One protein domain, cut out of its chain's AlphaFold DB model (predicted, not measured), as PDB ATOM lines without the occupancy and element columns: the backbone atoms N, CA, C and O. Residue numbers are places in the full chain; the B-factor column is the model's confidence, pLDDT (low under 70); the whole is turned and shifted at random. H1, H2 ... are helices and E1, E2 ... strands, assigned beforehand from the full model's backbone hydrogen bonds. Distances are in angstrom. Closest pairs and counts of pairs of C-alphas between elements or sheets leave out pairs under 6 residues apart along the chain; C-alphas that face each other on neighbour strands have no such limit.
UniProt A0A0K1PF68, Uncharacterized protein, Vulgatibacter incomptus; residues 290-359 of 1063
ATOM      1  N   PRO A 290     124.302  96.546 137.437       75.19
ATOM      2  CA  PRO A 290     125.634  97.082 137.160       75.19
ATOM      3  C   PRO A 290     125.768  97.574 135.713       75.19
ATOM      4  O   PRO A 290     125.021  97.173 134.816       75.19
ATOM      5  N   CYS A 291     126.797  98.379 135.456       72.69
ATOM      6  CA  CYS A 291     127.164  98.868 134.128       72.69
ATOM      7  C   CYS A 291     127.413  97.743 133.111       72.69
ATOM      8  O   CYS A 291     127.084  97.906 131.942       72.69
ATOM      9  N   SER A 292     127.888  96.569 133.544       69.88
ATOM     10  CA  SER A 292     128.053  95.384 132.683       69.88
ATOM     11  C   SER A 292     126.742  94.806 132.127       69.88
ATOM     12  O   SER A 292     126.777  93.934 131.260       69.88
ATOM     13  N   GLN A 293     125.587  95.288 132.601       72.50
ATOM     14  CA  GLN A 293     124.252  94.940 132.106       72.50
ATOM     15  C   GLN A 293     123.514  96.141 131.480       72.50
ATOM     16  O   GLN A 293     122.337  96.022 131.138       72.50
ATOM     17  N   ARG A 294     124.177  97.297 131.296       71.75
ATOM     18  CA  ARG A 294     123.588  98.496 130.674       71.75
ATOM     19  C   ARG A 294     124.301  98.876 129.381       71.75
ATOM     20  O   ARG A 294     125.521  98.917 129.307       71.75
ATOM     21  N   SER A 295     123.522  99.225 128.362       78.69
ATOM     22  CA  SER A 295     124.023  99.480 127.003       78.69
ATOM     23  C   SER A 295     124.486 100.930 126.772       78.69
ATOM     24  O   SER A 295     124.358 101.438 125.662       78.69
ATOM     25  N   CYS A 296     125.035 101.610 127.788       78.75
ATOM     26  CA  CYS A 296     125.390 103.040 127.714       78.75
ATOM     27  C   CYS A 296     126.361 103.380 126.569       78.75
ATOM     28  O   CYS A 296     126.268 104.447 125.970       78.75
ATOM     29  N   GLU A 297     127.246 102.449 126.206       75.44
ATOM     30  CA  GLU A 297     128.156 102.578 125.061       75.44
ATOM     31  C   GLU A 297     127.403 102.709 123.719       75.44
ATOM     32  O   GLU A 297     127.823 103.467 122.845       75.44
ATOM     33  N   THR A 298     126.238 102.057 123.582       78.06
ATOM     34  CA  THR A 298     125.358 102.179 122.398       78.06
ATOM     35  C   THR A 298     124.588 103.502 122.346       78.06
ATOM     36  O   THR A 298     124.129 103.898 121.280       78.06
ATOM     37  N   GLU A 299     124.500 104.210 123.475       77.69
ATOM     38  CA  GLU A 299     124.000 105.589 123.580       77.69
ATOM     39  C   GLU A 299     125.143 106.622 123.538       77.69
ATOM     40  O   GLU A 299     124.908 107.814 123.731       77.69
ATOM     41  N   HIS A 300     126.385 106.169 123.321       85.00
ATOM     42  CA  HIS A 300     127.618 106.957 123.390       85.00
ATOM     43  C   HIS A 300     127.796 107.730 124.711       85.00
ATOM     44  O   HIS A 300     128.307 108.851 124.719       85.00
ATOM     45  N   ARG A 301     127.398 107.124 125.839       84.88
ATOM     46  CA  ARG A 301     127.529 107.670 127.202       84.88
ATOM     47  C   ARG A 301     128.478 106.839 128.064       84.88
ATOM     48  O   ARG A 301     128.456 105.609 128.032       84.88
ATOM     49  N   ALA A 302     129.266 107.514 128.900       80.44
ATOM     50  CA  ALA A 302     130.050 106.861 129.942       80.44
ATOM     51  C   ALA A 302     129.111 106.218 130.976       80.44
ATOM     52  O   ALA A 302     128.151 106.856 131.410       80.44
ATOM     53  N   CYS A 303     129.376 104.979 131.397       76.00
ATOM     54  CA  CYS A 303     128.637 104.371 132.504       76.00
ATOM     55  C   CYS A 303     129.354 104.627 133.836       76.00
ATOM     56  O   CYS A 303     130.573 104.484 133.924       76.00
ATOM     57  N   VAL A 304     128.599 105.015 134.863       77.00
ATOM     58  CA  VAL A 304     129.104 105.337 136.205       77.00
ATOM     59  C   VAL A 304     128.372 104.484 137.238       77.00
ATOM     60  O   VAL A 304     127.143 104.474 137.276       77.00
ATOM     61  N   GLU A 305     129.134 103.795 138.087       70.12
ATOM     62  CA  GLU A 305     128.639 102.938 139.172       70.12
ATOM     63  C   GLU A 305     128.513 103.733 140.485       70.12
ATOM     64  O   GLU A 305     129.520 103.929 141.164       70.12
ATOM     65  N   ALA A 306     127.304 104.204 140.840       54.78
ATOM     66  CA  ALA A 306     126.878 104.490 142.228       54.78
ATOM     67  C   ALA A 306     125.454 105.107 142.313       54.78
ATOM     68  O   ALA A 306     125.212 106.145 141.684       54.78
ATOM     69  N   PRO A 307     124.543 104.594 143.176       51.62
ATOM     70  CA  PRO A 307     124.562 103.280 143.837       51.62
ATOM     71  C   PRO A 307     124.081 102.145 142.916       51.62
ATOM     72  O   PRO A 307     124.257 100.980 143.251       51.62
ATOM     73  N   GLN A 308     123.531 102.482 141.747       65.62
ATOM     74  CA  GLN A 308     123.402 101.601 140.586       65.62
ATOM     75  C   GLN A 308     124.349 102.057 139.466       65.62
ATOM     76  O   GLN A 308     124.772 103.218 139.443       65.62
ATOM     77  N   GLY A 309     124.620 101.181 138.497       67.38
ATOM     78  CA  GLY A 309     125.199 101.598 137.225       67.38
ATOM     79  C   GLY A 309     124.209 102.492 136.481       67.38
ATOM     80  O   GLY A 309     123.018 102.173 136.423       67.38
ATOM     81  N   ARG A 310     124.667 103.609 135.912       74.75
ATOM     82  CA  ARG A 310     123.846 104.509 135.081       74.75
ATOM     83  C   ARG A 310     124.658 105.163 133.969       74.75
ATOM     84  O   ARG A 310     125.851 105.409 134.131       74.75
ATOM     85  N   CYS A 311     123.993 105.486 132.866       76.56
ATOM     86  CA  CYS A 311     124.588 106.249 131.777       76.56
ATOM     87  C   CYS A 311     124.679 107.729 132.187       76.56
ATOM     88  O   CYS A 311     123.705 108.298 132.674       76.56
ATOM     89  N   ALA A 312     125.859 108.328 132.042       79.56
ATOM     90  CA  ALA A 312     126.177 109.683 132.480       79.56
ATOM     91  C   ALA A 312     126.407 110.604 131.265       79.56
ATOM     92  O   ALA A 312     125.663 110.540 130.284       79.56
ATOM     93  N   GLY A 313     127.415 111.481 131.326       79.38
ATOM     94  CA  GLY A 313     127.815 112.322 130.197       79.38
ATOM     95  C   GLY A 313     128.266 111.515 128.975       79.38
ATOM     96  O   GLY A 313     128.524 110.310 129.057       79.38
ATOM     97  N   CYS A 314     128.350 112.193 127.834       82.81
ATOM     98  CA  CYS A 314     128.804 111.596 126.584       82.81
ATOM     99  C   CYS A 314     130.254 111.089 126.669       82.81
ATOM    100  O   CYS A 314     131.059 111.584 127.460       82.81
ATOM    101  N   LEU A 315     130.578 110.078 125.862       80.94
ATOM    102  CA  LEU A 315     131.946 109.593 125.681       80.94
ATOM    103  C   LEU A 315     132.798 110.629 124.921       80.94
ATOM    104  O   LEU A 315     132.248 111.382 124.117       80.94
ATOM    105  N   PRO A 316     134.133 110.634 125.107       77.88
ATOM    106  CA  PRO A 316     135.049 111.467 124.329       77.88
ATOM    107  C   PRO A 316     134.795 111.386 122.815       77.88
ATOM    108  O   PRO A 316     134.672 110.297 122.249       77.88
ATOM    109  N   GLY A 317     134.694 112.549 122.169       74.94
ATOM    110  CA  GLY A 317     134.331 112.694 120.756       74.94
ATOM    111  C   GLY A 317     132.822 112.822 120.502       74.94
ATOM    112  O   GLY A 317     132.407 112.942 119.343       74.94
ATOM    113  N   PHE A 318     131.995 112.833 121.553       82.94
ATOM    114  CA  PHE A 318     130.547 113.012 121.476       82.94
ATOM    115  C   PHE A 318     130.073 114.147 122.393       82.94
ATOM    116  O   PHE A 318     130.511 114.287 123.530       82.94
ATOM    117  N   VAL A 319     129.113 114.931 121.905       83.00
ATOM    118  CA  VAL A 319     128.441 116.010 122.635       83.00
ATOM    119  C   VAL A 319     126.931 115.782 122.612       83.00
ATOM    120  O   VAL A 319     126.368 115.263 121.646       83.00
ATOM    121  N   GLU A 320     126.263 116.154 123.696       79.06
ATOM    122  CA  GLU A 320     124.818 116.006 123.847       79.06
ATOM    123  C   GLU A 320     124.079 116.986 122.923       79.06
ATOM    124  O   GLU A 320     124.310 118.196 122.981       79.06
ATOM    125  N   ASP A 321     123.198 116.490 122.045       75.31
ATOM    126  CA  ASP A 321     122.373 117.383 121.230       75.31
ATOM    127  C   ASP A 321     121.217 117.954 122.071       75.31
ATOM    128  O   ASP A 321     120.355 117.190 122.526       75.31
ATOM    129  N   PRO A 322     121.136 119.287 122.253       54.22
ATOM    130  CA  PRO A 322     120.161 119.907 123.148       54.22
ATOM    131  C   PRO A 322     118.707 119.802 122.659       54.22
ATOM    132  O   PRO A 322     117.804 120.251 123.360       54.22
ATOM    133  N   ARG A 323     118.450 119.230 121.471       62.25
ATOM    134  CA  ARG A 323     117.090 118.963 120.965       62.25
ATOM    135  C   ARG A 323     116.594 117.554 121.275       62.25
ATOM    136  O   ARG A 323     115.387 117.336 121.254       62.25
ATOM    137  N   THR A 324     117.500 116.598 121.494       66.69
ATOM    138  CA  THR A 324     117.155 115.168 121.604       66.69
ATOM    139  C   THR A 324     117.711 114.484 122.851       66.69
ATOM    140  O   THR A 324     117.365 113.330 123.095       66.69
ATOM    141  N   GLY A 325     118.585 115.141 123.626       67.75
ATOM    142  CA  GLY A 325     119.250 114.523 124.783       67.75
ATOM    143  C   GLY A 325     120.106 113.311 124.398       67.75
ATOM    144  O   GLY A 325     120.296 112.392 125.192       67.75
ATOM    145  N   SER A 326     120.566 113.249 123.145       77.19
ATOM    146  CA  SER A 326     121.329 112.120 122.603       77.19
ATOM    147  C   SER A 326     122.770 112.543 122.354       77.19
ATOM    148  O   SER A 326     123.011 113.612 121.793       77.19
ATOM    149  N   CYS A 327     123.730 111.704 122.734       81.06
ATOM    150  CA  CYS A 327     125.139 111.955 122.456       81.06
ATOM    151  C   CYS A 327     125.426 111.715 120.972       81.06
ATOM    152  O   CYS A 327     125.405 110.582 120.489       81.06
ATOM    153  N   ARG A 328     125.678 112.798 120.235       88.12
ATOM    154  CA  ARG A 328     126.076 112.767 118.823       88.12
ATOM    155  C   ARG A 328     127.557 113.089 118.694       88.12
ATOM    156  O   ARG A 328     128.121 113.751 119.555       88.12
ATOM    157  N   GLN A 329     128.175 112.679 117.594       84.19
ATOM    158  CA  GLN A 329     129.569 113.027 117.329       84.19
ATOM    159  C   GLN A 329     129.769 114.558 117.303       84.19
ATOM    160  O   GLN A 329     128.885 115.305 116.851       84.19
ATOM    161  N   VAL A 330     130.920 115.021 117.798       81.44
ATOM    162  CA  VAL A 330     131.304 116.439 117.743       81.44
ATOM    163  C   VAL A 330     131.512 116.897 116.298       81.44
ATOM    164  O   VAL A 330     132.076 116.185 115.463       81.44
ATOM    165  N   ARG A 331     131.036 118.102 115.985       85.06
ATOM    166  CA  ARG A 331     131.187 118.727 114.665       85.06
ATOM    167  C   ARG A 331     132.569 119.346 114.562       85.06
ATOM    168  O   ARG A 331     132.803 120.384 115.169       85.06
ATOM    169  N   THR A 332     133.464 118.737 113.798       82.00
ATOM    170  CA  THR A 332     134.798 119.287 113.507       82.00
ATOM    171  C   THR A 332     134.734 120.438 112.499       82.00
ATOM    172  O   THR A 332     133.729 120.601 111.798       82.00
ATOM    173  N   CYS A 333     135.823 121.189 112.332       76.06
ATOM    174  CA  CYS A 333     135.957 122.221 111.299       76.06
ATOM    175  C   CYS A 333     135.831 121.671 109.869       76.06
ATOM    176  O   CYS A 333     135.422 122.397 108.969       76.06
ATOM    177  N   ALA A 334     136.071 120.375 109.648       74.56
ATOM    178  CA  ALA A 334     135.764 119.717 108.373       74.56
ATOM    179  C   ALA A 334     134.246 119.615 108.082       74.56
ATOM    180  O   ALA A 334     133.852 119.364 106.944       74.56
ATOM    181  N   SER A 335     133.398 119.808 109.099       76.94
ATOM    182  CA  SER A 335     131.927 119.792 109.020       76.94
ATOM    183  C   SER A 335     131.270 121.158 109.278       76.94
ATOM    184  O   SER A 335     130.044 121.271 109.211       76.94
ATOM    185  N   LEU A 336     132.064 122.197 109.565       78.88
ATOM    186  CA  LEU A 336     131.598 123.531 109.948       78.88
ATOM    187  C   LEU A 336     132.145 124.584 108.975       78.88
ATOM    188  O   LEU A 336     133.347 124.687 108.768       78.88
ATOM    189  N   THR A 337     131.265 125.389 108.378       79.94
ATOM    190  CA  THR A 337     131.666 126.485 107.479       79.94
ATOM    191  C   THR A 337     131.638 127.812 108.231       79.94
ATOM    192  O   THR A 337     130.581 128.216 108.711       79.94
ATOM    193  N   CYS A 338     132.786 128.483 108.325       78.75
ATOM    194  CA  CYS A 338     132.928 129.789 108.972       78.75
ATOM    195  C   CYS A 338     132.945 130.942 107.957       78.75
ATOM    196  O   CYS A 338     133.210 130.731 106.771       78.75
ATOM    197  N   GLY A 339     132.649 132.162 108.421       75.56
ATOM    198  CA  GLY A 339     132.735 133.372 107.598       75.56
ATOM    199  C   GLY A 339     134.173 133.715 107.186       75.56
ATOM    200  O   GLY A 339     135.129 133.251 107.800       75.56
ATOM    201  N   ALA A 340     134.335 134.559 106.163       65.94
ATOM    202  CA  ALA A 340     135.645 134.866 105.568       65.94
ATOM    203  C   ALA A 340     136.663 135.512 106.536       65.94
ATOM    204  O   ALA A 340     137.864 135.384 106.326       65.94
ATOM    205  N   GLU A 341     136.188 136.163 107.601       69.00
ATOM    206  CA  GLU A 341     137.007 136.791 108.653       69.00
ATOM    207  C   GLU A 341     137.005 135.978 109.968       69.00
ATOM    208  O   GLU A 341     137.385 136.471 111.031       69.00
ATOM    209  N   GLN A 342     136.551 134.719 109.917       72.25
ATOM    210  CA  GLN A 342     136.433 133.842 111.078       72.25
ATOM    211  C   GLN A 342     137.333 132.610 110.961       72.25
ATOM    212  O   GLN A 342     137.172 131.774 110.071       72.25
ATOM    213  N   ALA A 343     138.230 132.447 111.930       70.75
ATOM    214  CA  ALA A 343     138.961 131.207 112.128       70.75
ATOM    215  C   ALA A 343     138.039 130.148 112.756       70.75
ATOM    216  O   ALA A 343     137.291 130.418 113.703       70.75
ATOM    217  N   CYS A 344     138.113 128.917 112.253       74.38
ATOM    218  CA  CYS A 344     137.437 127.795 112.888       74.38
ATOM    219  C   CYS A 344     138.268 127.285 114.076       74.38
ATOM    220  O   CYS A 344     139.401 126.832 113.917       74.38
ATOM    221  N   THR A 345     137.692 127.379 115.272       70.12
ATOM    222  CA  THR A 345     138.192 126.761 116.506       70.12
ATOM    223  C   THR A 345     137.806 125.287 116.448       70.12
ATOM    224  O   THR A 345     136.613 124.998 116.475       70.12
ATOM    225  N   GLU A 346     138.772 124.377 116.315       77.62
ATOM    226  CA  GLU A 346     138.504 122.939 116.154       77.62
ATOM    227  C   GLU A 346     137.758 122.336 117.357       77.62
ATOM    228  O   GLU A 346     137.827 122.853 118.474       77.62
ATOM    229  N   ALA A 347     137.019 121.253 117.110       71.81
ATOM    230  CA  ALA A 347     136.287 120.530 118.141       71.81
ATOM    231  C   ALA A 347     137.224 119.984 119.233       71.81
ATOM    232  O   ALA A 347     138.393 119.676 118.990       71.81
ATOM    233  N   THR A 348     136.674 119.812 120.433       73.06
ATOM    234  CA  THR A 348     137.304 119.031 121.505       73.06
ATOM    235  C   THR A 348     136.527 117.735 121.702       73.06
ATOM    236  O   THR A 348     135.431 117.580 121.167       73.06
ATOM    237  N   ASP A 349     137.042 116.822 122.522       69.62
ATOM    238  CA  ASP A 349     136.324 115.595 122.880       69.62
ATOM    239  C   ASP A 349     134.980 115.848 123.596       69.62
ATOM    240  O   ASP A 349     134.153 114.942 123.663       69.62
ATOM    241  N   GLU A 350     134.757 117.066 124.108       64.56
ATOM    242  CA  GLU A 350     133.582 117.471 124.895       64.56
ATOM    243  C   GLU A 350     132.741 118.574 124.201       64.56
ATOM    244  O   GLU A 350     131.657 118.915 124.680       64.56
ATOM    245  N   THR A 351     133.202 119.158 123.080       71.62
ATOM    246  CA  THR A 351     132.553 120.319 122.426       71.62
ATOM    247  C   THR A 351     132.654 120.310 120.897       71.62
ATOM    248  O   THR A 351     133.720 120.053 120.342       71.62
ATOM    249  N   ASP A 352     131.587 120.739 120.210       79.50
ATOM    250  CA  ASP A 352     131.640 121.114 118.784       79.50
ATOM    251  C   ASP A 352     132.716 122.189 118.502       79.50
ATOM    252  O   ASP A 352     133.044 123.005 119.367       79.50
ATOM    253  N   ALA A 353     133.195 122.234 117.256       75.06
ATOM    254  CA  ALA A 353     133.972 123.341 116.709       75.06
ATOM    255  C   ALA A 353     133.161 124.653 116.690       75.06
ATOM    256  O   ALA A 353     131.929 124.653 116.604       75.06
ATOM    257  N   ILE A 354     133.858 125.793 116.745       78.31
ATOM    258  CA  ILE A 354     133.250 127.129 116.857       78.31
ATOM    259  C   ILE A 354     133.943 128.120 115.916       78.31
ATOM    260  O   ILE A 354     135.151 128.328 115.991       78.31
ATOM    261  N   CYS A 355     133.179 128.816 115.080       75.56
ATOM    262  CA  CYS A 355     133.693 129.952 114.313       75.56
ATOM    263  C   CYS A 355     133.916 131.163 115.235       75.56
ATOM    264  O   CYS A 355     132.995 131.579 115.940       75.56
ATOM    265  N   ARG A 356     135.124 131.734 115.237       70.69
ATOM    266  CA  ARG A 356     135.498 132.931 116.017       70.69
ATOM    267  C   ARG A 356     136.233 133.933 115.120       70.69
ATOM    268  O   ARG A 356     136.813 133.492 114.131       70.69
ATOM    269  N   PRO A 357     136.251 135.244 115.424       73.00
ATOM    270  CA  PRO A 357     137.052 136.212 114.671       73.00
ATOM    271  C   PRO A 357     138.516 135.765 114.549       73.00
ATOM    272  O   PRO A 357     139.097 135.269 115.519       73.00
ATOM    273  N   ALA A 358     139.102 135.905 113.360       67.38
ATOM    274  CA  ALA A 358     140.492 135.537 113.117       67.38
ATOM    275  C   ALA A 358     141.445 136.568 113.752       67.38
ATOM    276  O   ALA A 358     141.566 137.693 113.272       67.38
ATOM    277  N   CYS A 359     142.121 136.180 114.836       68.25
ATOM    278  CA  CYS A 359     143.178 136.987 115.448       68.25
ATOM    279  C   CYS A 359     144.494 136.898 114.660       68.25
ATOM    280  O   CYS A 359     144.707 135.946 113.907       68.25
TER     281      CYS A 359
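AT A GLANCE: This is residues 290 to 359 of the 1063 residues of an uncharacterized protein of Vulgatibacter incomptus (UniProt A0A0K1PF68). This is a loose rod of three small two-stranded hairpins strung end to end, E1 with E2, E3 with E4 and E5 with E6, with the short helix H1 beside the first. E3 and E4 lie near the middle, and the loop between E5 and E6 points back toward them. The printed part has 70 residues, in the order H1 E1 E2 E3 E4 E5 E6; its three sheets are antiparallel, and it is mostly strand, though under half of the residues are in named elements. The radius of gyration of the C-alphas is 15.7 A, and the spans are 50 by 20 by 17 A.

IN THESE COORDINATES: Find C-alpha 296 at (125.390, 103.040, 127.714), where H1, residues 296 to 299, begins. Next come E1, residues 301 to 305, 12.9 A long, and E2, residues 309 to 314, 15.0 A long. Then read E3, residues 318 to 321, and E4, residues 326 to 329. E5, residues 342 to 345, precedes E6, residues 354 to 357, which ends at C-alpha 357, (137.052, 136.212, 114.671).

HOW THE PARTS SIT: In the hairpin of E1 and E2, look for N 302 and O 313, 2.9 A apart. H1's closest C-alphas to E2 are Cys 296 and Cys 311, 5.2 A. H1 is too short for an O i to N i+4 pair; its one O i to N i+3 pair is within hydrogen-bond range. The closest C-alphas of E2 and E4 are Cys 314 and Cys 327, 5.5 A. In the hairpin of E3 and E4, N 319 and O 328 are 2.8 A apart; in that of E5 and E6, N 343 and O 356 are 2.8 A apart. E4 and E5 are apart.

THE WHOLE: The C-alphas of Pro 307 and Ala 340, the two farthest apart, are separated by 50.8 A. The printed part has no cut, and its one long link is residues 330 to 341. Mean pLDDT of the printed part is 74.6; 15 residues are under 70, among them 306 to 309 and 322 to 325.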